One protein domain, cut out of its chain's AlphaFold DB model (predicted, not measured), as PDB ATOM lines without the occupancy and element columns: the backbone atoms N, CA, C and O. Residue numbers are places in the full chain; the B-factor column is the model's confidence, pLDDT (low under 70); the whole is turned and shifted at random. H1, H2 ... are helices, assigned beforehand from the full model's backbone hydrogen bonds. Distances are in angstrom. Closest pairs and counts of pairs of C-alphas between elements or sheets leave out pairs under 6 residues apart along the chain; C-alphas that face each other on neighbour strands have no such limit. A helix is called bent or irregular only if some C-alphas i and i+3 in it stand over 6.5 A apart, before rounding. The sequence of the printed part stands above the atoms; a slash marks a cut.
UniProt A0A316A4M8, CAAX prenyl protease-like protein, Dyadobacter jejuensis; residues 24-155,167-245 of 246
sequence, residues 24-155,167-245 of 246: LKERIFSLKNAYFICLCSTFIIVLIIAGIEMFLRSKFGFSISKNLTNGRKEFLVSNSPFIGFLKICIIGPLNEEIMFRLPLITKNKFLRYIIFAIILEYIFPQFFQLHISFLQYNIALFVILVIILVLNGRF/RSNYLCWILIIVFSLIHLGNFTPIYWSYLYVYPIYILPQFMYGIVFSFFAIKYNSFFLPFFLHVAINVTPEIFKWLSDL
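This is residues 24 to 155 and 167 to 245 of the 246 residues of the protein "CAAX prenyl protease-like protein" of Dyadobacter jejuensis (UniProt A0A316A4M8). Four helical pieces, H3b, H7, H9 and H10, make the core of this pile of helices, with the long H1 packed on one side of it, on H9 and H10, and H5 and H6 over the opposite side, on H3b. H2 crosses the last residues of H7, and H8 lies toward the end of the body where H1 finishes. The printed part has 211 residues with ten named helices, H1 to H10 in order, and no named strand; its class is all helix, and the packing is part aligned, part crossed. It is compact, with a radius of gyration of the C-alphas of 18.1 A, and spans 59 by 46 by 41 A.

Find C-alpha 24 at (166.407, 225.177, 161.685); from there H1 runs 51.5 A through residues 24 to 60, to C-alpha 60 at (138.722, 184.156, 175.895). Next come H2, residues 64 to 77, 20.5 A, and H3, residues 81 to 100. By its hydrogen bonds H3 was assigned as one helix, but it is bent: C-alphas 89 and 92 are 6.7 A apart, and its arms are H3a, residues 81 to 89, and H3b, residues 92 to 100. Then read H4, residues 102 to 105, H5, residues 109 to 123, 21.1 A, and H6, residues 134 to 154, 30.6 A. Past the cut, H7 runs 31.9 A through residues 167 to 187. H8, residues 192 to 201, is irregular, with C-alphas 193 and 196 8.2 A apart. H9 takes residues 203 to 219, 24.4 A, and H10 residues 223 to 243, 30.1 A, ending at C-alpha 243 at (135.309, 216.579, 172.646). H10 has a kink of 30 degrees near residue 236; it is neither bent nor irregular, but only just: C-alphas 233 and 236 are 6.3 A apart.

Start with H1: its residues 34 to 45 alone touch H9, closest at the C-alphas of Thr 42 and Pro 204, 5.3 A, at a shallow tilt of 15 degrees, opposite ways. Its residues 31 to 39 alone touch H10, closest at the C-alphas of Tyr 35 and Leu 228, 6.6 A, at a steep tilt of 55 degrees. H1 and H8 only just touch, with 3 pairs of C-alphas within 8 A, closest at Ile 49 and Tyr 201, 6.7 A. H2 touches H7 at residues 186 to 187 alone, about perpendicular at 77 degrees; the C-alphas of Leu 68 and Phe 187 are closest, 5.0 A. H3b touches H10, closest at the C-alphas of Pro 93 and His 229, 6.1 A. It also touches H5, closest at the C-alphas of Met 99 and Ile 115, 6.2 A, and H6, closest at those of Ile 98 and Leu 145, 7.0 A. H4 touches H9, closest at the C-alphas of Ile 105 and Ile 217, 6.3 A. H7 touches H9, closest at the C-alphas of Ile 176 and Gly 209, 5.0 A, opposite ways at 37 degrees, only just steep. H9 and H10 form a helical hairpin, closest at the C-alphas of Phe 212 and Pro 225, 4.7 A. H1 and H6 are apart. Every O i to N i+4 pair is within hydrogen-bond range in H1, H3a, H3b, H5, H6 and H9, against 9 of 10 in H2, 12 of 17 in H7, 15 of 17 in H10 and 0 of 6 in H8, where 5 of 7 O i to N i+3 pairs are; H4 is too short for such a pair.

Look to Lys 59 and Arg 154 for the two C-alphas farthest apart, 60.0 A. Residues 156 to 166 are not printed, and C-alphas 155 and 167 stand 22.5 A apart across the cut. Of the links that are printed whole, H5 to H6 is short, the others are tight, and none is long. The mean pLDDT of the printed part is 90.5; look for values under 70 at residues 153 to 155 and 244 to 245.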
ATOM      1  N   LEU A  24     167.657 225.363 160.931       91.94
ATOM      2  CA  LEU A  24     166.407 225.177 161.685       91.94
ATOM      3  C   LEU A  24     165.242 224.711 160.791       91.94
ATOM      4  O   LEU A  24     164.508 223.801 161.162       91.94
ATOM      5  N   LYS A  25     165.125 225.261 159.574       95.19
ATOM      6  CA  LYS A  25     164.109 224.858 158.587       95.19
ATOM      7  C   LYS A  25     164.199 223.369 158.216       95.19
ATOM      8  O   LYS A  25     163.177 222.695 158.135       95.19
ATOM      9  N   GLU A  26     165.408 222.841 158.033       94.62
ATOM     10  CA  GLU A  26     165.649 221.427 157.696       94.62
ATOM     11  C   GLU A  26     165.331 220.502 158.876       94.62
ATOM     12  O   GLU A  26     164.789 219.406 158.699       94.62
ATOM     13  N   ARG A  27     165.622 220.967 160.096       93.88
ATOM     14  CA  ARG A  27     165.283 220.271 161.342       93.88
ATOM     15  C   ARG A  27     163.772 220.186 161.546       93.88
ATOM     16  O   ARG A  27     163.268 219.099 161.809       93.88
ATOM     17  N   ILE A  28     163.048 221.291 161.350       94.56
ATOM     18  CA  ILE A  28     161.577 221.331 161.412       94.56
ATOM     19  C   ILE A  28     160.969 220.415 160.346       94.56
ATOM     20  O   ILE A  28     160.068 219.635 160.644       94.56
ATOM     21  N   PHE A  29     161.488 220.450 159.117       95.69
ATOM     22  CA  PHE A  29     161.032 219.552 158.057       95.69
ATOM     23  C   PHE A  29     161.251 218.075 158.419       95.69
ATOM     24  O   PHE A  29     160.367 217.241 158.219       95.69
ATOM     25  N   SER A  30     162.405 217.748 159.008       94.88
ATOM     26  CA  SER A  30     162.694 216.397 159.497       94.88
ATOM     27  C   SER A  30     161.735 215.985 160.619       94.88
ATOM     28  O   SER A  30     161.193 214.886 160.560       94.88
ATOM     29  N   LEU A  31     161.480 216.864 161.596       95.56
ATOM     30  CA  LEU A  31     160.521 216.630 162.684       95.56
ATOM     31  C   LEU A  31     159.108 216.373 162.158       95.56
ATOM     32  O   LEU A  31     158.481 215.402 162.568       95.56
ATOM     33  N   LYS A  32     158.633 217.188 161.208       96.81
ATOM     34  CA  LYS A  32     157.328 216.998 160.559       96.81
ATOM     35  C   LYS A  32     157.228 215.606 159.940       96.81
ATOM     36  O   LYS A  32     156.271 214.886 160.202       96.81
ATOM     37  N   ASN A  33     158.217 215.212 159.141       96.38
ATOM     38  CA  ASN A  33     158.212 213.889 158.521       96.38
ATOM     39  C   ASN A  33     158.206 212.784 159.584       96.38
ATOM     40  O   ASN A  33     157.496 211.794 159.429       96.38
ATOM     41  N   ALA A  34     158.999 212.935 160.647       96.56
ATOM     42  CA  ALA A  34     159.100 211.950 161.721       96.56
ATOM     43  C   ALA A  34     157.779 211.776 162.460       96.56
ATOM     44  O   ALA A  34     157.355 210.647 162.682       96.56
ATOM     45  N   TYR A  35     157.094 212.882 162.735       97.38
ATOM     46  CA  TYR A  35     155.748 212.884 163.283       97.38
ATOM     47  C   TYR A  35     154.774 212.096 162.398       97.38
ATOM     48  O   TYR A  35     154.088 211.211 162.900       97.38
ATOM     49  N   PHE A  36     154.779 212.321 161.077       96.94
ATOM     50  CA  PHE A  36     153.943 211.538 160.157       96.94
ATOM     51  C   PHE A  36     154.286 210.043 160.166       96.94
ATOM     52  O   PHE A  36     153.375 209.222 160.179       96.94
ATOM     53  N   ILE A  37     155.568 209.667 160.213       95.94
ATOM     54  CA  ILE A  37     155.954 208.251 160.332       95.94
ATOM     55  C   ILE A  37     155.433 207.644 161.637       95.94
ATOM     56  O   ILE A  37     154.872 206.546 161.613       95.94
ATOM     57  N   CYS A  38     155.594 208.341 162.762       96.69
ATOM     58  CA  CYS A  38     155.078 207.892 164.052       96.69
ATOM     59  C   CYS A  38     153.556 207.714 164.005       96.69
ATOM     60  O   CYS A  38     153.064 206.653 164.367       96.69
ATOM     61  N   LEU A  39     152.812 208.685 163.470       95.44
ATOM     62  CA  LEU A  39     151.359 208.570 163.332       95.44
ATOM     63  C   LEU A  39     150.936 207.403 162.433       95.44
ATOM     64  O   LEU A  39     150.083 206.612 162.827       95.44
ATOM     65  N   CYS A  40     151.528 207.271 161.242       96.25
ATOM     66  CA  CYS A  40     151.179 206.202 160.308       96.25
ATOM     67  C   CYS A  40     151.510 204.817 160.877       96.25
ATOM     68  O   CYS A  40     150.700 203.900 160.759       96.25
ATOM     69  N   SER A  41     152.677 204.662 161.511       95.94
ATOM     70  CA  SER A  41     153.055 203.397 162.151       95.94
ATOM     71  C   SER A  41     152.108 203.049 163.296       95.94
ATOM     72  O   SER A  41     151.594 201.934 163.330       95.94
ATOM     73  N   THR A  42     151.786 204.006 164.168       95.50
ATOM     74  CA  THR A  42     150.823 203.797 165.254       95.50
ATOM     75  C   THR A  42     149.440 203.445 164.736       95.50
ATOM     76  O   THR A  42     148.829 202.522 165.261       95.50
ATOM     77  N   PHE A  43     148.955 204.102 163.681       95.88
ATOM     78  CA  PHE A  43     147.670 203.765 163.071       95.88
ATOM     79  C   PHE A  43     147.630 202.304 162.599       95.88
ATOM     80  O   PHE A  43     146.719 201.565 162.966       95.88
ATOM     81  N   ILE A  44     148.652 201.857 161.860       97.50
ATOM     82  CA  ILE A  44     148.758 200.463 161.398       97.50
ATOM     83  C   ILE A  44     148.798 199.496 162.589       97.50
ATOM     84  O   ILE A  44     148.088 198.492 162.598       97.50
ATOM     85  N   ILE A  45     149.596 199.803 163.612       97.44
ATOM     86  CA  ILE A  45     149.725 198.955 164.801       97.44
ATOM     87  C   ILE A  45     148.400 198.873 165.570       97.44
ATOM     88  O   ILE A  45     148.011 197.791 166.000       97.44
ATOM     89  N   VAL A  46     147.669 199.982 165.703       95.44
ATOM     90  CA  VAL A  46     146.354 200.008 166.357       95.44
ATOM     91  C   VAL A  46     145.341 199.140 165.609       95.44
ATOM     92  O   VAL A  46     144.565 198.443 166.256       95.44
ATOM     93  N   LEU A  47     145.371 199.105 164.272       97.38
ATOM     94  CA  LEU A  47     144.522 198.191 163.494       97.38
ATOM     95  C   LEU A  47     144.849 196.717 163.779       97.38
ATOM     96  O   LEU A  47     143.940 195.903 163.934       97.38
ATOM     97  N   ILE A  48     146.135 196.375 163.908       97.81
ATOM     98  CA  ILE A  48     146.569 195.020 164.284       97.81
ATOM     99  C   ILE A  48     146.078 194.678 165.697       97.81
ATOM    100  O   ILE A  48     145.489 193.616 165.906       97.81
ATOM    101  N   ILE A  49     146.268 195.591 166.656       97.50
ATOM    102  CA  ILE A  49     145.782 195.435 168.033       97.50
ATOM    103  C   ILE A  49     144.261 195.248 168.045       97.50
ATOM    104  O   ILE A  49     143.772 194.384 168.765       97.50
ATOM    105  N   ALA A  50     143.506 195.991 167.232       96.94
ATOM    106  CA  ALA A  50     142.056 195.840 167.138       96.94
ATOM    107  C   ALA A  50     141.649 194.431 166.672       96.94
ATOM    108  O   ALA A  50     140.747 193.830 167.258       96.94
ATOM    109  N   GLY A  51     142.347 193.863 165.682       97.81
ATOM    110  CA  GLY A  51     142.126 192.481 165.244       97.81
ATOM    111  C   GLY A  51     142.412 191.452 166.346       97.81
ATOM    112  O   GLY A  51     141.616 190.540 166.572       97.81
ATOM    113  N   ILE A  52     143.508 191.635 167.087       97.19
ATOM    114  CA  ILE A  52     143.855 190.788 168.239       97.19
ATOM    115  C   ILE A  52     142.798 190.913 169.341       97.19
ATOM    116  O   ILE A  52     142.344 189.903 169.869       97.19
ATOM    117  N   GLU A  53     142.351 192.127 169.656       97.31
ATOM    118  CA  GLU A  53     141.304 192.387 170.648       97.31
ATOM    119  C   GLU A  53     139.983 191.697 170.294       97.31
ATOM    120  O   GLU A  53     139.342 191.118 171.170       97.31
ATOM    121  N   MET A  54     139.579 191.705 169.019       97.44
ATOM    122  CA  MET A  54     138.392 190.973 168.565       97.44
ATOM    123  C   MET A  54     138.532 189.462 168.801       97.44
ATOM    124  O   MET A  54     137.597 188.812 169.284       97.44
ATOM    125  N   PHE A  55     139.706 188.899 168.508       97.31
ATOM    126  CA  PHE A  55     139.992 187.490 168.768       97.31
ATOM    127  C   PHE A  55     139.986 187.172 170.271       97.31
ATOM    128  O   PHE A  55     139.300 186.244 170.697       97.31
ATOM    129  N   LEU A  56     140.680 187.969 171.089       97.06
ATOM    130  CA  LEU A  56     140.762 187.754 172.535       97.06
ATOM    131  C   LEU A  56     139.389 187.834 173.209       97.06
ATOM    132  O   LEU A  56     139.048 186.973 174.021       97.06
ATOM    133  N   ARG A  57     138.563 188.809 172.818       96.81
ATOM    134  CA  ARG A  57     137.201 188.956 173.345       96.81
ATOM    135  C   ARG A  57     136.307 187.786 172.955       96.81
ATOM    136  O   ARG A  57     135.590 187.275 173.807       96.81
ATOM    137  N   SER A  58     136.356 187.355 171.695       97.31
ATOM    138  CA  SER A  58     135.491 186.276 171.199       97.31
ATOM    139  C   SER A  58     135.888 184.891 171.712       97.31
ATOM    140  O   SER A  58     135.010 184.065 171.948       97.31
ATOM    141  N   LYS A  59     137.188 184.616 171.888       97.19
ATOM    142  CA  LYS A  59     137.678 183.297 172.316       97.19
ATOM    143  C   LYS A  59     137.891 183.160 173.814       97.19
ATOM    144  O   LYS A  59     137.673 182.073 174.339       97.19
ATOM    145  N   PHE A  60     138.307 184.226 174.492       95.81
ATOM    146  CA  PHE A  60     138.722 184.156 175.895       95.81
ATOM    147  C   PHE A  60     137.957 185.111 176.820       95.81
ATOM    148  O   PHE A  60     138.160 185.067 178.029       95.81
ATOM    149  N   GLY A  61     137.084 185.974 176.288       95.38
ATOM    150  CA  GLY A  61     136.212 186.832 177.096       95.38
ATOM    151  C   GLY A  61     136.914 187.989 177.818       95.38
ATOM    152  O   GLY A  61     136.318 188.589 178.711       95.38
ATOM    153  N   PHE A  62     138.153 188.339 177.450       94.75
ATOM    154  CA  PHE A  62     138.891 189.463 178.045       94.75
ATOM    155  C   PHE A  62     139.421 190.453 176.995       94.75
ATOM    156  O   PHE A  62     139.373 190.203 175.792       94.75
ATOM    157  N   SER A  63     139.898 191.613 177.460       96.12
ATOM    158  CA  SER A  63     140.425 192.705 176.629       96.12
ATOM    159  C   SER A  63     141.616 193.358 177.327       96.12
ATOM    160  O   SER A  63     141.467 193.871 178.434       96.12
ATOM    161  N   ILE A  64     142.780 193.372 176.678       96.00
ATOM    162  CA  ILE A  64     144.001 193.983 177.228       96.00
ATOM    163  C   ILE A  64     143.910 195.511 177.111       96.00
ATOM    164  O   ILE A  64     144.209 196.233 178.060       96.00
ATOM    165  N   SER A  65     143.392 196.024 175.991       95.31
ATOM    166  CA  SER A  65     143.152 197.461 175.772       95.31
ATOM    167  C   SER A  65     142.186 198.080 176.793       95.31
ATOM    168  O   SER A  65     142.221 199.290 177.038       95.31
ATOM    169  N   LYS A  66     141.329 197.266 177.428       95.12
ATOM    170  CA  LYS A  66     140.473 197.725 178.528       95.12
ATOM    171  C   LYS A  66     141.296 198.129 179.754       95.12
ATOM    172  O   LYS A  66     140.965 199.142 180.361       95.12
ATOM    173  N   ASN A  67     142.387 197.421 180.063       94.38
ATOM    174  CA  ASN A  67     143.277 197.770 181.176       94.38
ATOM    175  C   ASN A  67     143.926 199.140 180.954       94.38
ATOM    176  O   ASN A  67     143.880 199.981 181.845       94.38
ATOM    177  N   LEU A  68     144.405 199.414 179.735       93.56
ATOM    178  CA  LEU A  68     144.932 200.733 179.362       93.56
ATOM    179  C   LEU A  68     143.890 201.843 179.551       93.56
ATOM    180  O   LEU A  68     144.180 202.905 180.102       93.56
ATOM    181  N   THR A  69     142.659 201.596 179.099       91.75
ATOM    182  CA  THR A  69     141.563 202.569 179.220       91.75
ATOM    183  C   THR A  69     141.208 202.831 180.682       91.75
ATOM    184  O   THR A  69     141.002 203.981 181.066       91.75
ATOM    185  N   ASN A  70     141.144 201.780 181.500       93.19
ATOM    186  CA  ASN A  70     140.845 201.881 182.924       93.19
ATOM    187  C   ASN A  70     141.960 202.614 183.676       93.19
ATOM    188  O   ASN A  70     141.667 203.595 184.351       93.19
ATOM    189  N   GLY A  71     143.225 202.237 183.466       90.94
ATOM    190  CA  GLY A  71     144.367 202.910 184.087       90.94
ATOM    191  C   GLY A  71     144.431 204.396 183.725       90.94
ATOM    192  O   GLY A  71     144.654 205.245 184.587       90.94
ATOM    193  N   ARG A  72     144.123 204.755 182.469       88.38
ATOM    194  CA  ARG A  72     144.023 206.166 182.066       88.38
ATOM    195  C   ARG A  72     142.865 206.889 182.755       88.38
ATOM    196  O   ARG A  72     143.029 208.042 183.147       88.38
ATOM    197  N   LYS A  73     141.702 206.249 182.915       90.06
ATOM    198  CA  LYS A  73     140.570 206.826 183.660       90.06
ATOM    199  C   LYS A  73     140.926 207.047 185.129       90.06
ATOM    200  O   LYS A  73     140.721 208.147 185.625       90.06
ATOM    201  N   GLU A  74     141.502 206.054 185.795       91.62
ATOM    202  CA  GLU A  74     141.939 206.142 187.195       91.62
ATOM    203  C   GLU A  74     142.986 207.242 187.398       91.62
ATOM    204  O   GLU A  74     142.878 208.050 188.324       91.62
ATOM    205  N   PHE A  75     143.954 207.343 186.482       89.75
ATOM    206  CA  PHE A  75     144.939 208.418 186.487       89.75
ATOM    207  C   PHE A  75     144.274 209.798 186.395       89.75
ATOM    208  O   PHE A  75     144.635 210.708 187.138       89.75
ATOM    209  N   LEU A  76     143.291 209.959 185.510       86.75
ATOM    210  CA  LEU A  76     142.594 211.230 185.316       86.75
ATOM    211  C   LEU A  76     141.589 211.562 186.419       86.75
ATOM    212  O   LEU A  76     141.349 212.732 186.659       86.75
ATOM    213  N   VAL A  77     141.009 210.578 187.104       89.00
ATOM    214  CA  VAL A  77     140.199 210.835 188.308       89.00
ATOM    215  C   VAL A  77     141.094 211.328 189.448       89.00
ATOM    216  O   VAL A  77     140.705 212.190 190.230       89.00
ATOM    217  N   SER A  78     142.326 210.821 189.502       91.44
ATOM    218  CA  SER A  78     143.309 211.154 190.538       91.44
ATOM    219  C   SER A  78     144.051 212.479 190.295       91.44
ATOM    220  O   SER A  78     144.881 212.876 191.111       91.44
ATOM    221  N   ASN A  79     143.822 213.158 189.166       89.50
ATOM    222  CA  ASN A  79     144.504 214.400 188.793       89.50
ATOM    223  C   ASN A  79     143.503 215.389 188.185       89.50
ATOM    224  O   ASN A  79     142.618 214.989 187.443       89.50
ATOM    225  N   SER A  80     143.660 216.697 188.404       88.88
ATOM    226  CA  SER A  80     142.844 217.661 187.648       88.88
ATOM    227  C   SER A  80     143.136 217.552 186.139       88.88
ATOM    228  O   SER A  80     144.261 217.184 185.775       88.88
ATOM    229  N   PRO A  81     142.193 217.905 185.240       86.31
ATOM    230  CA  PRO A  81     142.403 217.805 183.792       86.31
ATOM    231  C   PRO A  81     143.695 218.480 183.317       86.31
ATOM    232  O   PRO A  81     144.448 217.912 182.528       86.31
ATOM    233  N   PHE A  82     143.996 219.664 183.859       88.81
ATOM    234  CA  PHE A  82     145.220 220.404 183.555       88.81
ATOM    235  C   PHE A  82     146.485 219.693 184.056       88.81
ATOM    236  O   PHE A  82     147.460 219.572 183.318       88.81
ATOM    237  N   ILE A  83     146.475 219.169 185.287       91.06
ATOM    238  CA  ILE A  83     147.619 218.426 185.839       91.06
ATOM    239  C   ILE A  83     147.844 217.127 185.056       91.06
ATOM    240  O   ILE A  83     148.988 216.786 184.756       91.06
ATOM    241  N   GLY A  84     146.770 216.420 184.699       91.50
ATOM    242  CA  GLY A  84     146.825 215.226 183.859       91.50
ATOM    243  C   GLY A  84     147.451 215.525 182.497       91.50
ATOM    244  O   GLY A  84     148.396 214.844 182.106       91.50
ATOM    245  N   PHE A  85     147.002 216.598 181.836       91.31
ATOM    246  CA  PHE A  85     147.580 217.068 180.577       91.31
ATOM    247  C   PHE A  85     149.079 217.361 180.712       91.31
ATOM    248  O   PHE A  85     149.878 216.829 179.946       91.31
ATOM    249  N   LEU A  86     149.497 218.149 181.713       93.19
ATOM    250  CA  LEU A  86     150.916 218.456 181.924       93.19
ATOM    251  C   LEU A  86     151.750 217.192 182.161       93.19
ATOM    252  O   LEU A  86     152.850 217.067 181.620       93.19
ATOM    253  N   LYS A  87     151.233 216.241 182.947       93.31
ATOM    254  CA  LYS A  87     151.926 214.981 183.226       93.31
ATOM    255  C   LYS A  87     152.077 214.111 181.977       93.31
ATOM    256  O   LYS A  87     153.178 213.635 181.731       93.31
ATOM    257  N   ILE A  88     151.019 213.944 181.185       93.00
ATOM    258  CA  ILE A  88     151.016 213.087 179.985       93.00
ATOM    259  C   ILE A  88     151.808 213.720 178.833       93.00
ATOM    260  O   ILE A  88     152.565 213.043 178.139       93.00
ATOM    261  N   CYS A  89     151.638 215.025 178.620       95.38
ATOM    262  CA  CYS A  89     152.165 215.706 177.442       95.38
ATOM    263  C   CYS A  89     153.564 216.278 177.639       95.38
ATOM    264  O   CYS A  89     154.261 216.464 176.650       95.38
ATOM    265  N   ILE A  90     153.967 216.607 178.872       95.12
ATOM    266  CA  ILE A  90     155.212 217.348 179.127       95.12
ATOM    267  C   ILE A  90     156.113 216.606 180.111       95.12
ATOM    268  O   ILE A  90     157.233 216.259 179.749       95.12
ATOM    269  N   ILE A  91     155.651 216.353 181.339       93.50
ATOM    270  CA  ILE A  91     156.513 215.826 182.414       93.50
ATOM    271  C   ILE A  91     156.932 214.378 182.128       93.50
ATOM    272  O   ILE A  91     158.111 214.061 182.245       93.50
ATOM    273  N   GLY A  92     155.996 213.513 181.724       93.62
ATOM    274  CA  GLY A  92     156.277 212.129 181.329       93.62
ATOM    275  C   GLY A  92     157.305 212.061 180.196       93.62
ATOM    276  O   GLY A  92     158.401 211.550 180.426       93.62
ATOM    277  N   PRO A  93     157.036 212.690 179.034       96.25
ATOM    278  CA  PRO A  93     157.997 212.782 177.938       96.25
ATOM    279  C   PRO A  93     159.354 213.353 178.352       96.25
ATOM    280  O   PRO A  93     160.387 212.836 177.939       96.25
ATOM    281  N   LEU A  94     159.390 214.393 179.192       94.56
ATOM    282  CA  LEU A  94     160.647 214.960 179.680       94.56
ATOM    283  C   LEU A  94     161.458 213.913 180.455       94.56
ATOM    284  O   LEU A  94     162.639 213.718 180.167       94.56
ATOM    285  N   ASN A  95     160.823 213.227 181.407       92.44
ATOM    286  CA  ASN A  95     161.468 212.200 182.219       92.44
ATOM    287  C   ASN A  95     161.970 211.043 181.355       92.44
ATOM    288  O   ASN A  95     163.129 210.643 181.469       92.44
ATOM    289  N   GLU A  96     161.128 210.555 180.451       94.56
ATOM    290  CA  GLU A  96     161.459 209.462 179.544       94.56
ATOM    291  C   GLU A  96     162.633 209.822 178.631       94.56
ATOM    292  O   GLU A  96     163.601 209.068 178.532       94.56
ATOM    293  N   GLU A  97     162.631 211.001 178.010       94.81
ATOM    294  CA  GLU A  97     163.744 211.382 177.150       94.81
ATOM    295  C   GLU A  97     165.047 211.579 177.962       94.81
ATOM    296  O   GLU A  97     166.135 211.284 177.451       94.81
ATOM    297  N   ILE A  98     164.980 212.058 179.220       91.38
ATOM    298  CA  ILE A  98     166.179 212.245 180.063       91.38
ATOM    299  C   ILE A  98     166.757 210.873 180.399       91.38
ATOM    300  O   ILE A  98     167.962 210.657 180.283       91.38
ATOM    301  N   MET A  99     165.894 209.929 180.761       91.38
ATOM    302  CA  MET A  99     166.290 208.570 181.099       91.38
ATOM    303  C   MET A  99     166.830 207.815 179.880       91.38
ATOM    304  O   MET A  99     167.880 207.187 179.968       91.38
ATOM    305  N   PHE A 100     166.177 207.900 178.719       95.25
ATOM    306  CA  PHE A 100     166.480 207.011 177.590       95.25
ATOM    307  C   PHE A 100     167.330 207.630 176.478       95.25
ATOM    308  O   PHE A 100     168.014 206.887 175.771       95.25
ATOM    309  N   ARG A 101     167.345 208.958 176.292       94.31
ATOM    310  CA  ARG A 101     168.158 209.600 175.230       94.31
ATOM    311  C   ARG A 101     169.406 210.259 175.740       94.31
ATOM    312  O   ARG A 101     170.423 210.245 175.048       94.31
ATOM    313  N   LEU A 102     169.355 210.823 176.938       90.12
ATOM    314  CA  LEU A 102     170.513 211.500 177.492       90.12
ATOM    315  C   LEU A 102     171.731 210.562 177.614       90.12
ATOM    316  O   LEU A 102     172.819 210.989 177.217       90.12
ATOM    317  N   PRO A 103     171.601 209.270 177.996       90.94
ATOM    318  CA  PRO A 103     172.715 208.318 177.951       90.94
ATOM    319  C   PRO A 103     173.362 208.155 176.571       90.94
ATOM    320  O   PRO A 103     174.573 207.920 176.498       90.94
ATOM    321  N   LEU A 104     172.579 208.295 175.491       90.56
ATOM    322  CA  LEU A 104     173.035 208.119 174.107       90.56
ATOM    323  C   LEU A 104     173.921 209.273 173.635       90.56
ATOM    324  O   LEU A 104     174.878 209.053 172.893       90.56
ATOM    325  N   ILE A 105     173.610 210.494 174.075       88.25
ATOM    326  CA  ILE A 105     174.316 211.717 173.659       88.25
ATOM    327  C   ILE A 105     175.370 212.174 174.676       88.25
ATOM    328  O   ILE A 105     176.247 212.977 174.361       88.25
ATOM    329  N   THR A 106     175.318 211.656 175.905       84.06
ATOM    330  CA  THR A 106     176.263 212.020 176.965       84.06
ATOM    331  C   THR A 106     177.640 211.426 176.694       84.06
ATOM    332  O   THR A 106     177.811 210.205 176.612       84.06
ATOM    333  N   LYS A 107     178.644 212.308 176.618       78.25
ATOM    334  CA  LYS A 107     180.055 211.942 176.419       78.25
ATOM    335  C   LYS A 107     180.736 211.467 177.706       78.25
ATOM    336  O   LYS A 107     181.673 210.674 177.655       78.25
ATOM    337  N   ASN A 108     180.267 211.932 178.863       80.25
ATOM    338  CA  ASN A 108     180.826 211.577 180.164       80.25
ATOM    339  C   ASN A 108     180.282 210.221 180.656       80.25
ATOM    340  O   ASN A 108     179.092 210.083 180.944       80.25
ATOM    341  N   LYS A 109     181.169 209.226 180.794       82.88
ATOM    342  CA  LYS A 109     180.821 207.877 181.272       82.88
ATOM    343  C   LYS A 109     180.199 207.882 182.674       82.88
ATOM    344  O   LYS A 109     179.269 207.124 182.914       82.88
ATOM    345  N   PHE A 110     180.669 208.748 183.571       82.44
ATOM    346  CA  PHE A 110     180.158 208.837 184.939       82.44
ATOM    347  C   PHE A 110     178.702 209.315 184.974       82.44
ATOM    348  O   PHE A 110     177.856 208.671 185.583       82.44
ATOM    349  N   LEU A 111     178.377 210.382 184.235       81.25
ATOM    350  CA  LEU A 111     176.993 210.866 184.124       81.25
ATOM    351  C   LEU A 111     176.068 209.823 183.501       81.25
ATOM    352  O   LEU A 111     174.926 209.678 183.923       81.25
ATOM    353  N   ARG A 112     176.572 209.053 182.532       85.56
ATOM    354  CA  ARG A 112     175.828 207.926 181.972       85.56
ATOM    355  C   ARG A 112     175.497 206.880 183.042       85.56
ATOM    356  O   ARG A 112     174.365 206.412 183.072       85.56
ATOM    357  N   TYR A 113     176.442 206.534 183.919       87.19
ATOM    358  CA  TYR A 113     176.183 205.607 185.028       87.19
ATOM    359  C   TYR A 113     175.184 206.160 186.046       87.19
ATOM    360  O   TYR A 113     174.343 205.401 186.511       87.19
ATOM    361  N   ILE A 114     175.215 207.466 186.331       85.94
ATOM    362  CA  ILE A 114     174.197 208.108 187.181       85.94
ATOM    363  C   ILE A 114     172.804 207.942 186.566       85.94
ATOM    364  O   ILE A 114     171.881 207.519 187.255       85.94
ATOM    365  N   ILE A 115     172.650 208.217 185.267       85.75
ATOM    366  CA  ILE A 115     171.355 208.035 184.597       85.75
ATOM    367  C   ILE A 115     170.931 206.559 184.642       85.75
ATOM    368  O   ILE A 115     169.770 206.273 184.908       85.75
ATOM    369  N   PHE A 116     171.857 205.612 184.457       87.31
ATOM    370  CA  PHE A 116     171.542 204.187 184.602       87.31
ATOM    371  C   PHE A 116     171.091 203.800 186.007       87.31
ATOM    372  O   PHE A 116     170.130 203.047 186.131       87.31
ATOM    373  N   ALA A 117     171.737 204.318 187.051       86.19
ATOM    374  CA  ALA A 117     171.313 204.082 188.427       86.19
ATOM    375  C   ALA A 117     169.885 204.600 188.663       86.19
ATOM    376  O   ALA A 117     169.077 203.914 189.279       86.19
ATOM    377  N   ILE A 118     169.548 205.758 188.088       83.94
ATOM    378  CA  ILE A 118     168.196 206.329 188.145       83.94
ATOM    379  C   ILE A 118     167.181 205.463 187.399       83.94
ATOM    380  O   ILE A 118     166.095 205.234 187.916       83.94
ATOM    381  N   ILE A 119     167.523 204.953 186.211       85.12
ATOM    382  CA  ILE A 119     166.661 204.009 185.482       85.12
ATOM    383  C   ILE A 119     166.423 202.751 186.318       85.12
ATOM    384  O   ILE A 119     165.287 202.295 186.412       85.12
ATOM    385  N   LEU A 120     167.472 202.191 186.924       86.31
ATOM    386  CA  LEU A 120     167.359 200.990 187.749       86.31
ATOM    387  C   LEU A 120     166.471 201.223 188.970       86.31
ATOM    388  O   LEU A 120     165.596 200.403 189.213       86.31
ATOM    389  N   GLU A 121     166.641 202.341 189.679       83.88
ATOM    390  CA  GLU A 121     165.777 202.682 190.814       83.88
ATOM    391  C   GLU A 121     164.334 202.950 190.373       83.88
ATOM    392  O   GLU A 121     163.394 202.547 191.044       83.88
ATOM    393  N   TYR A 122     164.130 203.586 189.216       81.12
ATOM    394  CA  TYR A 122     162.787 203.826 188.690       81.12
ATOM    395  C   TYR A 122     162.053 202.520 188.353       81.12
ATOM    396  O   TYR A 122     160.873 202.377 188.661       81.12
ATOM    397  N   ILE A 123     162.742 201.565 187.717       82.00
ATOM    398  CA  ILE A 123     162.157 200.267 187.349       82.00
ATOM    399  C   ILE A 123     162.010 199.372 188.585       82.00
ATOM    400  O   ILE A 123     161.018 198.657 188.721       82.00
ATOM    401  N   PHE A 124     162.994 199.404 189.480       84.12
ATOM    402  CA  PHE A 124     163.067 198.550 190.652       84.12
ATOM    403  C   PHE A 124     163.359 199.376 191.916       84.12
ATOM    404  O   PHE A 124     164.466 199.302 192.453       84.12
ATOM    405  N   PRO A 125     162.361 200.096 192.463       75.12
ATOM    406  CA  PRO A 125     162.534 201.009 193.606       75.12
ATOM    407  C   PRO A 125     162.954 200.328 194.922       75.12
ATOM    408  O   PRO A 125     163.119 200.967 195.954       75.12
ATOM    409  N   GLN A 126     163.103 199.003 194.911       75.38
ATOM    410  CA  GLN A 126     163.577 198.210 196.041       75.38
ATOM    411  C   GLN A 126     165.092 197.951 196.004       75.38
ATOM    412  O   GLN A 126     165.624 197.451 196.992       75.38
ATOM    413  N   PHE A 127     165.791 198.261 194.901       75.38
ATOM    414  CA  PHE A 127     167.228 197.978 194.781       75.38
ATOM    415  C   PHE A 127     168.072 198.889 195.660       75.38
ATOM    416  O   PHE A 127     168.930 198.393 196.388       75.38
ATOM    417  N   PHE A 128     167.845 200.203 195.595       77.31
ATOM    418  CA  PHE A 128     168.582 201.155 196.424       77.31
ATOM    419  C   PHE A 128     167.788 201.601 197.653       77.31
ATOM    420  O   PHE A 128     168.363 202.242 198.532       77.31
ATOM    421  N   GLN A 129     166.500 201.236 197.732       79.12
ATOM    422  CA  GLN A 129     165.587 201.605 198.819       79.12
ATOM    423  C   GLN A 129     165.580 203.119 199.062       79.12
ATOM    424  O   GLN A 129     165.479 203.596 200.197       79.12
ATOM    425  N   LEU A 130     165.720 203.903 197.989       75.50
ATOM    426  CA  LEU A 130     165.732 205.345 198.108       75.50
ATOM    427  C   LEU A 130     164.281 205.798 198.259       75.50
ATOM    428  O   LEU A 130     163.492 205.765 197.318       75.50
ATOM    429  N   HIS A 131     163.920 206.267 199.451       76.62
ATOM    430  CA  HIS A 131     162.618 206.888 199.709       76.62
ATOM    431  C   HIS A 131     162.541 208.296 199.090       76.62
ATOM    432  O   HIS A 131     162.372 209.300 199.782       76.62
ATOM    433  N   ILE A 132     162.705 208.381 197.770       76.19
ATOM    434  CA  ILE A 132     162.677 209.625 197.005       76.19
ATOM    435  C   ILE A 132     161.229 209.925 196.622       76.19
ATOM    436  O   ILE A 132     160.579 209.174 195.897       76.19
ATOM    437  N   SER A 133     160.722 211.067 197.084       83.44
ATOM    438  CA  SER A 133     159.427 211.578 196.629       83.44
ATOM    439  C   SER A 133     159.446 211.885 195.127       83.44
ATOM    440  O   SER A 133     160.474 212.266 194.563       83.44
ATOM    441  N   PHE A 134     158.281 211.826 194.474       79.25
ATOM    442  CA  PHE A 134     158.149 212.176 193.053       79.25
ATOM    443  C   PHE A 134     158.749 213.556 192.724       79.25
ATOM    444  O   PHE A 134     159.400 213.725 191.697       79.25
ATOM    445  N   LEU A 135     158.584 214.551 193.604       81.50
ATOM    446  CA  LEU A 135     159.159 215.883 193.401       81.50
ATOM    447  C   LEU A 135     160.695 215.851 193.412       81.50
ATOM    448  O   LEU A 135     161.319 216.376 192.493       81.50
ATOM    449  N   GLN A 136     161.300 215.207 194.413       84.88
ATOM    450  CA  GLN A 136     162.757 215.071 194.511       84.88
ATOM    451  C   GLN A 136     163.339 214.332 193.299       84.88
ATOM    452  O   GLN A 136     164.382 214.734 192.788       84.88
ATOM    453  N   TYR A 137     162.638 213.313 192.795       82.81
ATOM    454  CA  TYR A 137     163.028 212.593 191.584       82.81
ATOM    455  C   TYR A 137     163.098 213.520 190.361       82.81
ATOM    456  O   TYR A 137     164.115 213.572 189.669       82.81
ATOM    457  N   ASN A 138     162.051 214.317 190.125       81.62
ATOM    458  CA  ASN A 138     162.025 215.267 189.008       81.62
ATOM    459  C   ASN A 138     163.092 216.365 189.156       81.62
ATOM    460  O   ASN A 138     163.712 216.756 188.168       81.62
ATOM    461  N   ILE A 139     163.347 216.836 190.383       86.31
ATOM    462  CA  ILE A 139     164.428 217.793 190.660       86.31
ATOM    463  C   ILE A 139     165.786 217.173 190.308       86.31
ATOM    464  O   ILE A 139     166.585 217.814 189.628       86.31
ATOM    465  N   ALA A 140     166.042 215.926 190.712       85.00
ATOM    466  CA  ALA A 140     167.286 215.230 190.395       85.00
ATOM    467  C   ALA A 140     167.488 215.089 188.877       85.00
ATOM    468  O   ALA A 140     168.559 215.421 188.365       85.00
ATOM    469  N   LEU A 141     166.447 214.682 188.139       84.06
ATOM    470  CA  LEU A 141     166.485 214.612 186.675       84.06
ATOM    471  C   LEU A 141     166.772 215.974 186.032       84.06
ATOM    472  O   LEU A 141     167.599 216.066 185.122       84.06
ATOM    473  N   PHE A 142     166.133 217.039 186.520       86.00
ATOM    474  CA  PHE A 142     166.357 218.391 186.017       86.00
ATOM    475  C   PHE A 142     167.795 218.865 186.263       86.00
ATOM    476  O   PHE A 142     168.440 219.386 185.352       86.00
ATOM    477  N   VAL A 143     168.338 218.629 187.460       86.69
ATOM    478  CA  VAL A 143     169.735 218.951 187.790       86.69
ATOM    479  C   VAL A 143     170.696 218.201 186.866       86.69
ATOM    480  O   VAL A 143     171.624 218.802 186.326       86.69
ATOM    481  N   ILE A 144     170.451 216.913 186.616       84.31
ATOM    482  CA  ILE A 144     171.253 216.103 185.690       84.31
ATOM    483  C   ILE A 144     171.202 216.667 184.271       84.31
ATOM    484  O   ILE A 144     172.247 216.796 183.629       84.31
ATOM    485  N   LEU A 145     170.014 217.044 183.792       84.12
ATOM    486  CA  LEU A 145     169.850 217.683 182.490       84.12
ATOM    487  C   LEU A 145     170.681 218.970 182.404       84.12
ATOM    488  O   LEU A 145     171.456 219.127 181.460       84.12
ATOM    489  N   VAL A 146     170.579 219.859 183.397       85.88
ATOM    490  CA  VAL A 146     171.342 221.120 183.441       85.88
ATOM    491  C   VAL A 146     172.848 220.853 183.441       85.88
ATOM    492  O   VAL A 146     173.569 221.442 182.634       85.88
ATOM    493  N   ILE A 147     173.330 219.930 184.281       84.88
ATOM    494  CA  ILE A 147     174.747 219.542 184.336       84.88
ATOM    495  C   ILE A 147     175.222 219.057 182.961       84.88
ATOM    496  O   ILE A 147     176.273 219.482 182.483       84.88
ATOM    497  N   ILE A 148     174.445 218.202 182.294       79.19
ATOM    498  CA  ILE A 148     174.815 217.649 180.989       79.19
ATOM    499  C   ILE A 148     174.810 218.725 179.904       79.19
ATOM    500  O   ILE A 148     175.737 218.754 179.095       79.19
ATOM    501  N   LEU A 149     173.840 219.641 179.903       80.44
ATOM    502  CA  LEU A 149     173.812 220.768 178.968       80.44
ATOM    503  C   LEU A 149     175.028 221.687 179.155       80.44
ATOM    504  O   LEU A 149     175.685 222.042 178.174       80.44
ATOM    505  N   VAL A 150     175.380 222.015 180.402       81.31
ATOM    506  CA  VAL A 150     176.549 222.853 180.719       81.31
ATOM    507  C   VAL A 150     177.849 222.163 180.309       81.31
ATOM    508  O   VAL A 150     178.697 222.777 179.657       81.31
ATOM    509  N   LEU A 151     178.020 220.883 180.650       77.19
ATOM    510  CA  LEU A 151     179.231 220.135 180.313       77.19
ATOM    511  C   LEU A 151     179.358 219.927 178.801       77.19
ATOM    512  O   LEU A 151     180.410 220.218 178.234       77.19
ATOM    513  N   ASN A 152     178.292 219.509 178.116       70.38
ATOM    514  CA  ASN A 152     178.324 219.334 176.664       70.38
ATOM    515  C   ASN A 152     178.577 220.660 175.924       70.38
ATOM    516  O   ASN A 152     179.270 220.652 174.909       70.38
ATOM    517  N   GLY A 153     178.082 221.793 176.441       68.00
ATOM    518  CA  GLY A 153     178.346 223.122 175.878       68.00
ATOM    519  C   GLY A 153     179.794 223.599 176.052       68.00
ATOM    520  O   GLY A 153     180.326 224.281 175.174       68.00
ATOM    521  N   ARG A 154     180.460 223.215 177.152       61.34
ATOM    522  CA  ARG A 154     181.868 223.561 177.428       61.34
ATOM    523  C   ARG A 154     182.858 222.657 176.687       61.34
ATOM    524  O   ARG A 154     183.886 223.133 176.209       61.34
ATOM    525  N   PHE A 155     182.549 221.371 176.528       55.19
ATOM    526  CA  PHE A 155     183.407 220.405 175.834       55.19
ATOM    527  C   PHE A 155     183.139 220.380 174.316       55.19
ATOM    528  O   PHE A 155     182.677 219.384 173.751       55.19
ATOM    529  N   ARG A 167     179.497 198.492 170.715       86.31
ATOM    530  CA  ARG A 167     178.983 198.708 172.080       86.31
ATOM    531  C   ARG A 167     177.958 199.838 172.164       86.31
ATOM    532  O   ARG A 167     176.925 199.671 172.804       86.31
ATOM    533  N   SER A 168     178.204 200.958 171.487       87.00
ATOM    534  CA  SER A 168     177.274 202.092 171.455       87.00
ATOM    535  C   SER A 168     175.991 201.739 170.693       87.00
ATOM    536  O   SER A 168     174.896 202.100 171.120       87.00
ATOM    537  N   ASN A 169     176.092 200.946 169.621       91.25
ATOM    538  CA  ASN A 169     174.910 200.432 168.922       91.25
ATOM    539  C   ASN A 169     174.064 199.515 169.822       91.25
ATOM    540  O   ASN A 169     172.844 199.668 169.853       91.25
ATOM    541  N   TYR A 170     174.689 198.612 170.588       92.69
ATOM    542  CA  TYR A 170     173.966 197.776 171.554       92.69
ATOM    543  C   TYR A 170     173.307 198.605 172.652       92.69
ATOM    544  O   TYR A 170     172.155 198.353 172.985       92.69
ATOM    545  N   LEU A 171     173.994 199.630 173.162       92.44
ATOM    546  CA  LEU A 171     173.434 200.556 174.145       92.44
ATOM    547  C   LEU A 171     172.141 201.210 173.639       92.44
ATOM    548  O   LEU A 171     171.147 201.245 174.359       92.44
ATOM    549  N   CYS A 172     172.155 201.693 172.392       95.25
ATOM    550  CA  CYS A 172     170.978 202.265 171.744       95.25
ATOM    551  C   CYS A 172     169.817 201.271 171.717       95.25
ATOM    552  O   CYS A 172     168.707 201.611 172.118       95.25
ATOM    553  N   TRP A 173     170.076 200.034 171.298       96.44
ATOM    554  CA  TRP A 173     169.045 199.005 171.226       96.44
ATOM    555  C   TRP A 173     168.499 198.593 172.587       96.44
ATOM    556  O   TRP A 173     167.285 198.499 172.739       96.44
ATOM    557  N   ILE A 174     169.367 198.413 173.581       95.69
ATOM    558  CA  ILE A 174     168.954 198.100 174.952       95.69
ATOM    559  C   ILE A 174     168.031 199.200 175.480       95.69
ATOM    560  O   ILE A 174     166.962 198.895 175.995       95.69
ATOM    561  N   LEU A 175     168.391 200.474 175.301       95.81
ATOM    562  CA  LEU A 175     167.567 201.593 175.766       95.81
ATOM    563  C   LEU A 175     166.229 201.692 175.026       95.81
ATOM    564  O   LEU A 175     165.225 201.999 175.660       95.81
ATOM    565  N   ILE A 176     166.182 201.398 173.721       97.88
ATOM    566  CA  ILE A 176     164.921 201.315 172.963       97.88
ATOM    567  C   ILE A 176     164.034 200.194 173.514       97.88
ATOM    568  O   ILE A 176     162.858 200.425 173.771       97.88
ATOM    569  N   ILE A 177     164.592 198.999 173.721       97.38
ATOM    570  CA  ILE A 177     163.843 197.835 174.208       97.38
ATOM    571  C   ILE A 177     163.322 198.087 175.626       97.38
ATOM    572  O   ILE A 177     162.138 197.894 175.880       97.38
ATOM    573  N   VAL A 178     164.177 198.560 176.538       96.00
ATOM    574  CA  VAL A 178     163.784 198.865 177.924       96.00
ATOM    575  C   VAL A 178     162.721 199.963 177.960       96.00
ATOM    576  O   VAL A 178     161.731 199.809 178.671       96.00
ATOM    577  N   PHE A 179     162.873 201.020 177.152       96.94
ATOM    578  CA  PHE A 179     161.853 202.060 176.995       96.94
ATOM    579  C   PHE A 179     160.491 201.451 176.645       96.94
ATOM    580  O   PHE A 179     159.504 201.735 177.315       96.94
ATOM    581  N   SER A 180     160.423 200.557 175.656       97.31
ATOM    582  CA  SER A 180     159.167 199.898 175.277       97.31
ATOM    583  C   SER A 180     158.628 198.965 176.360       97.31
ATOM    584  O   SER A 180     157.428 198.955 176.612       97.31
ATOM    585  N   LEU A 181     159.496 198.193 177.017       95.75
ATOM    586  CA  LEU A 181     159.089 197.220 178.033       95.75
ATOM    587  C   LEU A 181     158.486 197.878 179.277       95.75
ATOM    588  O   LEU A 181     157.532 197.343 179.830       95.75
ATOM    589  N   ILE A 182     158.976 199.047 179.697       94.69
ATOM    590  CA  ILE A 182     158.396 199.774 180.842       94.69
ATOM    591  C   ILE A 182     156.926 200.134 180.592       94.69
ATOM    592  O   ILE A 182     156.114 200.119 181.515       94.69
ATOM    593  N   HIS A 183     156.544 200.358 179.333       95.56
ATOM    594  CA  HIS A 183     155.163 200.667 178.968       95.56
ATOM    595  C   HIS A 183     154.209 199.470 179.073       95.56
ATOM    596  O   HIS A 183     152.997 199.659 178.968       95.56
ATOM    597  N   LEU A 184     154.706 198.259 179.356       95.25
ATOM    598  CA  LEU A 184     153.854 197.148 179.793       95.25
ATOM    599  C   LEU A 184     153.076 197.498 181.067       95.25
ATOM    600  O   LEU A 184     151.951 197.028 181.237       95.25
ATOM    601  N   GLY A 185     153.634 198.375 181.911       92.62
ATOM    602  CA  GLY A 185     152.965 198.906 183.099       92.62
ATOM    603  C   GLY A 185     151.635 199.603 182.796       92.62
ATOM    604  O   GLY A 185     150.746 199.603 183.637       92.62
ATOM    605  N   ASN A 186     151.430 200.103 181.574       94.00
ATOM    606  CA  ASN A 186     150.163 200.729 181.181       94.00
ATOM    607  C   ASN A 186     149.011 199.726 181.006       94.00
ATOM    608  O   ASN A 186     147.860 200.130 180.868       94.00
ATOM    609  N   PHE A 187     149.307 198.425 180.975       95.50
ATOM    610  CA  PHE A 187     148.334 197.361 180.723       95.50
ATOM    611  C   PHE A 187     148.077 196.487 181.959       95.50
ATOM    612  O   PHE A 187     147.551 195.379 181.825       95.50
ATOM    613  N   THR A 188     148.445 196.957 183.156       92.75
ATOM    614  CA  THR A 188     148.206 196.236 184.413       92.75
ATOM    615  C   THR A 188     146.707 196.134 184.745       92.75
ATOM    616  O   THR A 188     145.985 197.107 184.530       92.75
ATOM    617  N   PRO A 189     146.233 195.003 185.310       94.81
ATOM    618  CA  PRO A 189     146.996 193.794 185.638       94.81
ATOM    619  C   PRO A 189     147.426 193.002 184.391       94.81
ATOM    620  O   PRO A 189     146.713 192.950 183.393       94.81
ATOM    621  N   ILE A 190     148.607 192.374 184.451       94.25
ATOM    622  CA  ILE A 190     149.148 191.586 183.334       94.25
ATOM    623  C   ILE A 190     148.539 190.180 183.338       94.25
ATOM    624  O   ILE A 190     148.623 189.455 184.330       94.25
ATOM    625  N   TYR A 191     147.981 189.763 182.202       94.56
ATOM    626  CA  TYR A 191     147.542 188.391 181.976       94.56
ATOM    627  C   TYR A 191     148.741 187.512 181.595       94.56
ATOM    628  O   TYR A 191     149.042 187.332 180.415       94.56
ATOM    629  N   TRP A 192     149.431 186.958 182.594       94.12
ATOM    630  CA  TRP A 192     150.675 186.194 182.413       94.12
ATOM    631  C   TRP A 192     150.575 185.040 181.407       94.12
ATOM    632  O   TRP A 192     151.503 184.830 180.630       94.12
ATOM    633  N   SER A 193     149.431 184.351 181.342       95.25
ATOM    634  CA  SER A 193     149.189 183.275 180.367       95.25
ATOM    635  C   SER A 193     149.233 183.740 178.905       95.25
ATOM    636  O   SER A 193     149.399 182.921 178.007       95.25
ATOM    637  N   TYR A 194     149.113 185.048 178.658       94.88
ATOM    638  CA  TYR A 194     149.102 185.666 177.330       94.88
ATOM    639  C   TYR A 194     150.248 186.667 177.145       94.88
ATOM    640  O   TYR A 194     150.173 187.553 176.291       94.88
ATOM    641  N   LEU A 195     151.332 186.528 177.921       95.06
ATOM    642  CA  LEU A 195     152.479 187.443 177.887       95.06
ATOM    643  C   LEU A 195     153.061 187.617 176.473       95.06
ATOM    644  O   LEU A 195     153.504 188.704 176.120       95.06
ATOM    645  N   TYR A 196     152.998 186.581 175.631       94.56
ATOM    646  CA  TYR A 196     153.488 186.603 174.249       94.56
ATOM    647  C   TYR A 196     152.755 187.597 173.329       94.56
ATOM    648  O   TYR A 196     153.290 187.961 172.285       94.56
ATOM    649  N   VAL A 197     151.552 188.054 173.698       95.94
ATOM    650  CA  VAL A 197     150.781 189.033 172.912       95.94
ATOM    651  C   VAL A 197     151.191 190.473 173.254       95.94
ATOM    652  O   VAL A 197     151.162 191.355 172.396       95.94
ATOM    653  N   TYR A 198     151.629 190.721 174.490       96.50
ATOM    654  CA  TYR A 198     151.967 192.057 174.988       96.50
ATOM    655  C   TYR A 198     153.035 192.817 174.174       96.50
ATOM    656  O   TYR A 198     152.877 194.029 174.026       96.50
ATOM    657  N   PRO A 199     154.071 192.181 173.582       96.75
ATOM    658  CA  PRO A 199     155.002 192.866 172.683       96.75
ATOM    659  C   PRO A 199     154.328 193.634 171.535       96.75
ATOM    660  O   PRO A 199     154.845 194.662 171.106       96.75
ATOM    661  N   ILE A 200     153.159 193.186 171.066       97.19
ATOM    662  CA  ILE A 200     152.397 193.874 170.012       97.19
ATOM    663  C   ILE A 200     151.749 195.156 170.556       97.19
ATOM    664  O   ILE A 200     151.701 196.169 169.862       97.19
ATOM    665  N   TYR A 201     151.312 195.146 171.818       97.19
ATOM    666  CA  TYR A 201     150.667 196.289 172.476       97.19
ATOM    667  C   TYR A 201     151.638 197.433 172.795       97.19
ATOM    668  O   TYR A 201     151.223 198.589 172.822       97.19
ATOM    669  N   ILE A 202     152.925 197.128 172.997       97.56
ATOM    670  CA  ILE A 202     153.992 198.126 173.215       97.56
ATOM    671  C   ILE A 202     154.764 198.483 171.934       97.56
ATOM    672  O   ILE A 202     155.735 199.244 171.969       97.56
ATOM    673  N   LEU A 203     154.357 197.935 170.787       97.44
ATOM    674  CA  LEU A 203     155.010 198.186 169.506       97.44
ATOM    675  C   LEU A 203     154.985 199.669 169.076       97.44
ATOM    676  O   LEU A 203     155.986 200.107 168.501       97.44
ATOM    677  N   PRO A 204     153.947 200.487 169.376       96.75
ATOM    678  CA  PRO A 204     154.006 201.925 169.106       96.75
ATOM    679  C   PRO A 204     155.178 202.590 169.836       96.75
ATOM    680  O   PRO A 204     155.955 203.329 169.234       96.75
ATOM    681  N   GLN A 205     155.379 202.255 171.112       97.50
ATOM    682  CA  GLN A 205     156.478 202.768 171.928       97.50
ATOM    683  C   GLN A 205     157.834 202.271 171.424       97.50
ATOM    684  O   GLN A 205     158.811 203.014 171.456       97.50
ATOM    685  N   PHE A 206     157.922 201.051 170.898       98.12
ATOM    686  CA  PHE A 206     159.139 200.579 170.228       98.12
ATOM    687  C   PHE A 206     159.482 201.408 168.988       98.12
ATOM    688  O   PHE A 206     160.616 201.879 168.848       98.12
ATOM    689  N   MET A 207     158.493 201.679 168.133       97.31
ATOM    690  CA  MET A 207     158.671 202.535 166.959       97.31
ATOM    691  C   MET A 207     159.071 203.963 167.342       97.31
ATOM    692  O   MET A 207     160.004 204.521 166.759       97.31
ATOM    693  N   TYR A 208     158.430 204.536 168.360       97.56
ATOM    694  CA  TYR A 208     158.788 205.847 168.897       97.56
ATOM    695  C   TYR A 208     160.213 205.850 169.450       97.56
ATOM    696  O   TYR A 208     160.995 206.738 169.119       97.56
ATOM    697  N   GLY A 209     160.601 204.813 170.195       97.81
ATOM    698  CA  GLY A 209     161.949 204.655 170.730       97.81
ATOM    699  C   GLY A 209     163.032 204.687 169.651       97.81
ATOM    700  O   GLY A 209     164.067 205.335 169.843       97.81
ATOM    701  N   ILE A 210     162.784 204.056 168.499       97.62
ATOM    702  CA  ILE A 210     163.680 204.096 167.334       97.62
ATOM    703  C   ILE A 210     163.784 205.517 166.781       97.62
ATOM    704  O   ILE A 210     164.891 206.036 166.624       97.62
ATOM    705  N   VAL A 211     162.649 206.163 166.504       97.75
ATOM    706  CA  VAL A 211     162.623 207.509 165.912       97.75
ATOM    707  C   VAL A 211     163.261 208.530 166.854       97.75
ATOM    708  O   VAL A 211     164.098 209.323 166.427       97.75
ATOM    709  N   PHE A 212     162.942 208.490 168.144       97.81
ATOM    710  CA  PHE A 212     163.492 209.415 169.134       97.81
ATOM    711  C   PHE A 212     165.002 209.215 169.299       97.81
ATOM    712  O   PHE A 212     165.757 210.187 169.276       97.81
ATOM    713  N   SER A 213     165.474 207.966 169.359       97.62
ATOM    714  CA  SER A 213     166.913 207.662 169.384       97.62
ATOM    715  C   SER A 213     167.631 208.124 168.113       97.62
ATOM    716  O   SER A 213     168.719 208.693 168.205       97.62
ATOM    717  N   PHE A 214     167.014 207.955 166.937       96.69
ATOM    718  CA  PHE A 214     167.549 208.469 165.674       96.69
ATOM    719  C   PHE A 214     167.740 209.986 165.728       96.69
ATOM    720  O   PHE A 214     168.814 210.473 165.383       96.69
ATOM    721  N   PHE A 215     166.748 210.742 166.207       96.06
ATOM    722  CA  PHE A 215     166.876 212.195 166.354       96.06
ATOM    723  C   PHE A 215     167.916 212.589 167.404       96.06
ATOM    724  O   PHE A 215     168.732 213.475 167.135       96.06
ATOM    725  N   ALA A 216     167.924 211.916 168.556       95.00
ATOM    726  CA  ALA A 216     168.882 212.170 169.622       95.00
ATOM    727  C   ALA A 216     170.323 212.043 169.117       95.00
ATOM    728  O   ALA A 216     171.122 212.964 169.272       95.00
ATOM    729  N   ILE A 217     170.631 210.928 168.451       93.81
ATOM    730  CA  ILE A 217     171.961 210.616 167.921       93.81
ATOM    731  C   ILE A 217     172.304 211.527 166.737       93.81
ATOM    732  O   ILE A 217     173.378 212.130 166.719       93.81
ATOM    733  N   LYS A 218     171.390 211.682 165.769       93.12
ATOM    734  CA  LYS A 218     171.636 212.460 164.546       93.12
ATOM    735  C   LYS A 218     171.958 213.920 164.823       93.12
ATOM    736  O   LYS A 218     172.844 214.485 164.184       93.12
ATOM    737  N   TYR A 219     171.224 214.534 165.743       91.44
ATOM    738  CA  TYR A 219     171.384 215.948 166.078       91.44
ATOM    739  C   TYR A 219     172.216 216.172 167.339       91.44
ATOM    740  O   TYR A 219     172.387 217.326 167.730       91.44
ATOM    741  N   ASN A 220     172.689 215.093 167.977       89.25
ATOM    742  CA  ASN A 220     173.364 215.120 169.272       89.25
ATOM    743  C   ASN A 220     172.610 216.012 170.280       89.25
ATOM    744  O   ASN A 220     173.176 216.891 170.930       89.25
ATOM    745  N   SER A 221     171.284 215.846 170.331       88.12
ATOM    746  CA  SER A 221     170.381 216.776 171.006       88.12
ATOM    747  C   SER A 221     169.199 216.064 171.640       88.12
ATOM    748  O   SER A 221     168.529 215.254 171.010       88.12
ATOM    749  N   PHE A 222     168.905 216.447 172.876       90.56
ATOM    750  CA  PHE A 222     167.726 216.014 173.616       90.56
ATOM    751  C   PHE A 222     166.435 216.723 173.160       90.56
ATOM    752  O   PHE A 222     165.349 216.161 173.235       90.56
ATOM    753  N   PHE A 223     166.534 217.957 172.660       92.19
ATOM    754  CA  PHE A 223     165.354 218.799 172.444       92.19
ATOM    755  C   PHE A 223     164.469 218.324 171.292       92.19
ATOM    756  O   PHE A 223     163.250 218.349 171.407       92.19
ATOM    757  N   LEU A 224     165.061 217.882 170.177       93.94
ATOM    758  CA  LEU A 224     164.278 217.400 169.037       93.94
ATOM    759  C   LEU A 224     163.417 216.169 169.361       93.94
ATOM    760  O   LEU A 224     162.224 216.223 169.061       93.94
ATOM    761  N   PRO A 225     163.959 215.079 169.944       96.31
ATOM    762  CA  PRO A 225     163.119 213.949 170.323       96.31
ATOM    763  C   PRO A 225     162.079 214.343 171.378       96.31
ATOM    764  O   PRO A 225     160.929 213.945 171.235       96.31
ATOM    765  N   PHE A 226     162.419 215.215 172.338       97.06
ATOM    766  CA  PHE A 226     161.453 215.741 173.310       97.06
ATOM    767  C   PHE A 226     160.275 216.468 172.645       97.06
ATOM    768  O   PHE A 226     159.126 216.120 172.896       97.06
ATOM    769  N   PHE A 227     160.522 217.426 171.747       97.38
ATOM    770  CA  PHE A 227     159.435 218.136 171.064       97.38
ATOM    771  C   PHE A 227     158.576 217.211 170.201       97.38
ATOM    772  O   PHE A 227     157.360 217.388 170.137       97.38
ATOM    773  N   LEU A 228     159.192 216.223 169.549       97.81
ATOM    774  CA  LEU A 228     158.454 215.223 168.785       97.81
ATOM    775  C   LEU A 228     157.557 214.374 169.695       97.81
ATOM    776  O   LEU A 228     156.404 214.128 169.352       97.81
ATOM    777  N   HIS A 229     158.070 213.961 170.852       97.94
ATOM    778  CA  HIS A 229     157.334 213.180 171.838       97.94
ATOM    779  C   HIS A 229     156.145 213.967 172.402       97.94
ATOM    780  O   HIS A 229     155.013 213.485 172.367       97.94
ATOM    781  N   VAL A 230     156.372 215.220 172.813       97.75
ATOM    782  CA  VAL A 230     155.307 216.139 173.241       97.75
ATOM    783  C   VAL A 230     154.243 216.255 172.151       97.75
ATOM    784  O   VAL A 230     153.064 216.082 172.436       97.75
ATOM    785  N   ALA A 231     154.638 216.487 170.894       97.12
ATOM    786  CA  ALA A 231     153.688 216.623 169.791       97.12
ATOM    787  C   ALA A 231     152.807 215.375 169.619       97.12
ATOM    788  O   ALA A 231     151.599 215.519 169.454       97.12
ATOM    789  N   ILE A 232     153.389 214.174 169.706       96.56
ATOM    790  CA  ILE A 232     152.659 212.899 169.599       96.56
ATOM    791  C   ILE A 232     151.650 212.730 170.741       96.56
ATOM    792  O   ILE A 232     150.520 212.320 170.484       96.56
ATOM    793  N   ASN A 233     152.025 213.057 171.981       95.38
ATOM    794  CA  ASN A 233     151.138 212.896 173.142       95.38
ATOM    795  C   ASN A 233     150.053 213.976 173.204       95.38
ATOM    796  O   ASN A 233     148.928 213.705 173.616       95.38
ATOM    797  N   VAL A 234     150.365 215.189 172.749       95.12
ATOM    798  CA  VAL A 234     149.417 216.304 172.693       95.12
ATOM    799  C   VAL A 234     148.281 216.023 171.709       95.12
ATOM    800  O   VAL A 234     147.146 216.396 171.994       95.12
ATOM    801  N   THR A 235     148.543 215.345 170.584       92.75
ATOM    802  CA  THR A 235     147.521 215.041 169.567       92.75
ATOM    803  C   THR A 235     146.256 214.406 170.161       92.75
ATOM    804  O   THR A 235     145.200 215.029 170.055       92.75
ATOM    805  N   PRO A 236     146.299 213.224 170.811       89.69
ATOM    806  CA  PRO A 236     145.100 212.609 171.375       89.69
ATOM    807  C   PRO A 236     144.508 213.381 172.564       89.69
ATOM    808  O   PRO A 236     143.304 213.283 172.792       89.69
ATOM    809  N   GLU A 237     145.309 214.128 173.329       89.88
ATOM    810  CA  GLU A 237     144.807 214.893 174.482       89.88
ATOM    811  C   GLU A 237     144.038 216.153 174.063       89.88
ATOM    812  O   GLU A 237     143.004 216.453 174.655       89.88
ATOM    813  N   ILE A 238     144.477 216.855 173.010       87.19
ATOM    814  CA  ILE A 238     143.736 218.003 172.462       87.19
ATOM    815  C   ILE A 238     142.383 217.557 171.917       87.19
ATOM    816  O   ILE A 238     141.375 218.187 172.224       87.19
ATOM    817  N   PHE A 239     142.340 216.469 171.138       82.69
ATOM    818  CA  PHE A 239     141.068 215.955 170.617       82.69
ATOM    819  C   PHE A 239     140.085 215.639 171.741       82.69
ATOM    820  O   PHE A 239     138.907 215.955 171.618       82.69
ATOM    821  N   LYS A 240     140.579 215.076 172.846       79.50
ATOM    822  CA  LYS A 240     139.760 214.785 174.017       79.50
ATOM    823  C   LYS A 240     139.246 216.055 174.703       79.50
ATOM    824  O   LYS A 240     138.064 216.155 175.004       79.50
ATOM    825  N   TRP A 241     140.119 217.030 174.947       75.88
ATOM    826  CA  TRP A 241     139.703 218.304 175.540       75.88
ATOM    827  C   TRP A 241     138.654 219.014 174.688       75.88
ATOM    828  O   TRP A 241     137.708 219.573 175.228       75.88
ATOM    829  N   LEU A 242     138.802 218.966 173.362       76.62
ATOM    830  CA  LEU A 242     137.811 219.514 172.444       76.62
ATOM    831  C   LEU A 242     136.500 218.723 172.482       76.62
ATOM    832  O   LEU A 242     135.449 219.346 172.458       76.62
ATOM    833  N   SER A 243     136.534 217.388 172.571       75.69
ATOM    834  CA  SER A 243     135.309 216.579 172.646       75.69
ATOM    835  C   SER A 243     134.560 216.714 173.969       75.69
ATOM    836  O   SER A 243     133.358 216.522 173.977       75.69
ATOM    837  N   ASP A 244     135.246 217.021 175.072       68.06
ATOM    838  CA  ASP A 244     134.613 217.216 176.385       68.06
ATOM    839  C   ASP A 244     133.984 218.627 176.530       68.06
ATOM    840  O   ASP A 244     133.283 218.894 177.506       68.06
ATOM    841  N   LEU A 245     134.248 219.545 175.586       56.91
ATOM    842  CA  LEU A 245     133.710 220.916 175.554       56.91
ATOM    843  C   LEU A 245     132.400 221.056 174.749       56.91
ATOM    844  O   LEU A 245     131.779 222.119 174.821       56.91
TER     845      LEU A 245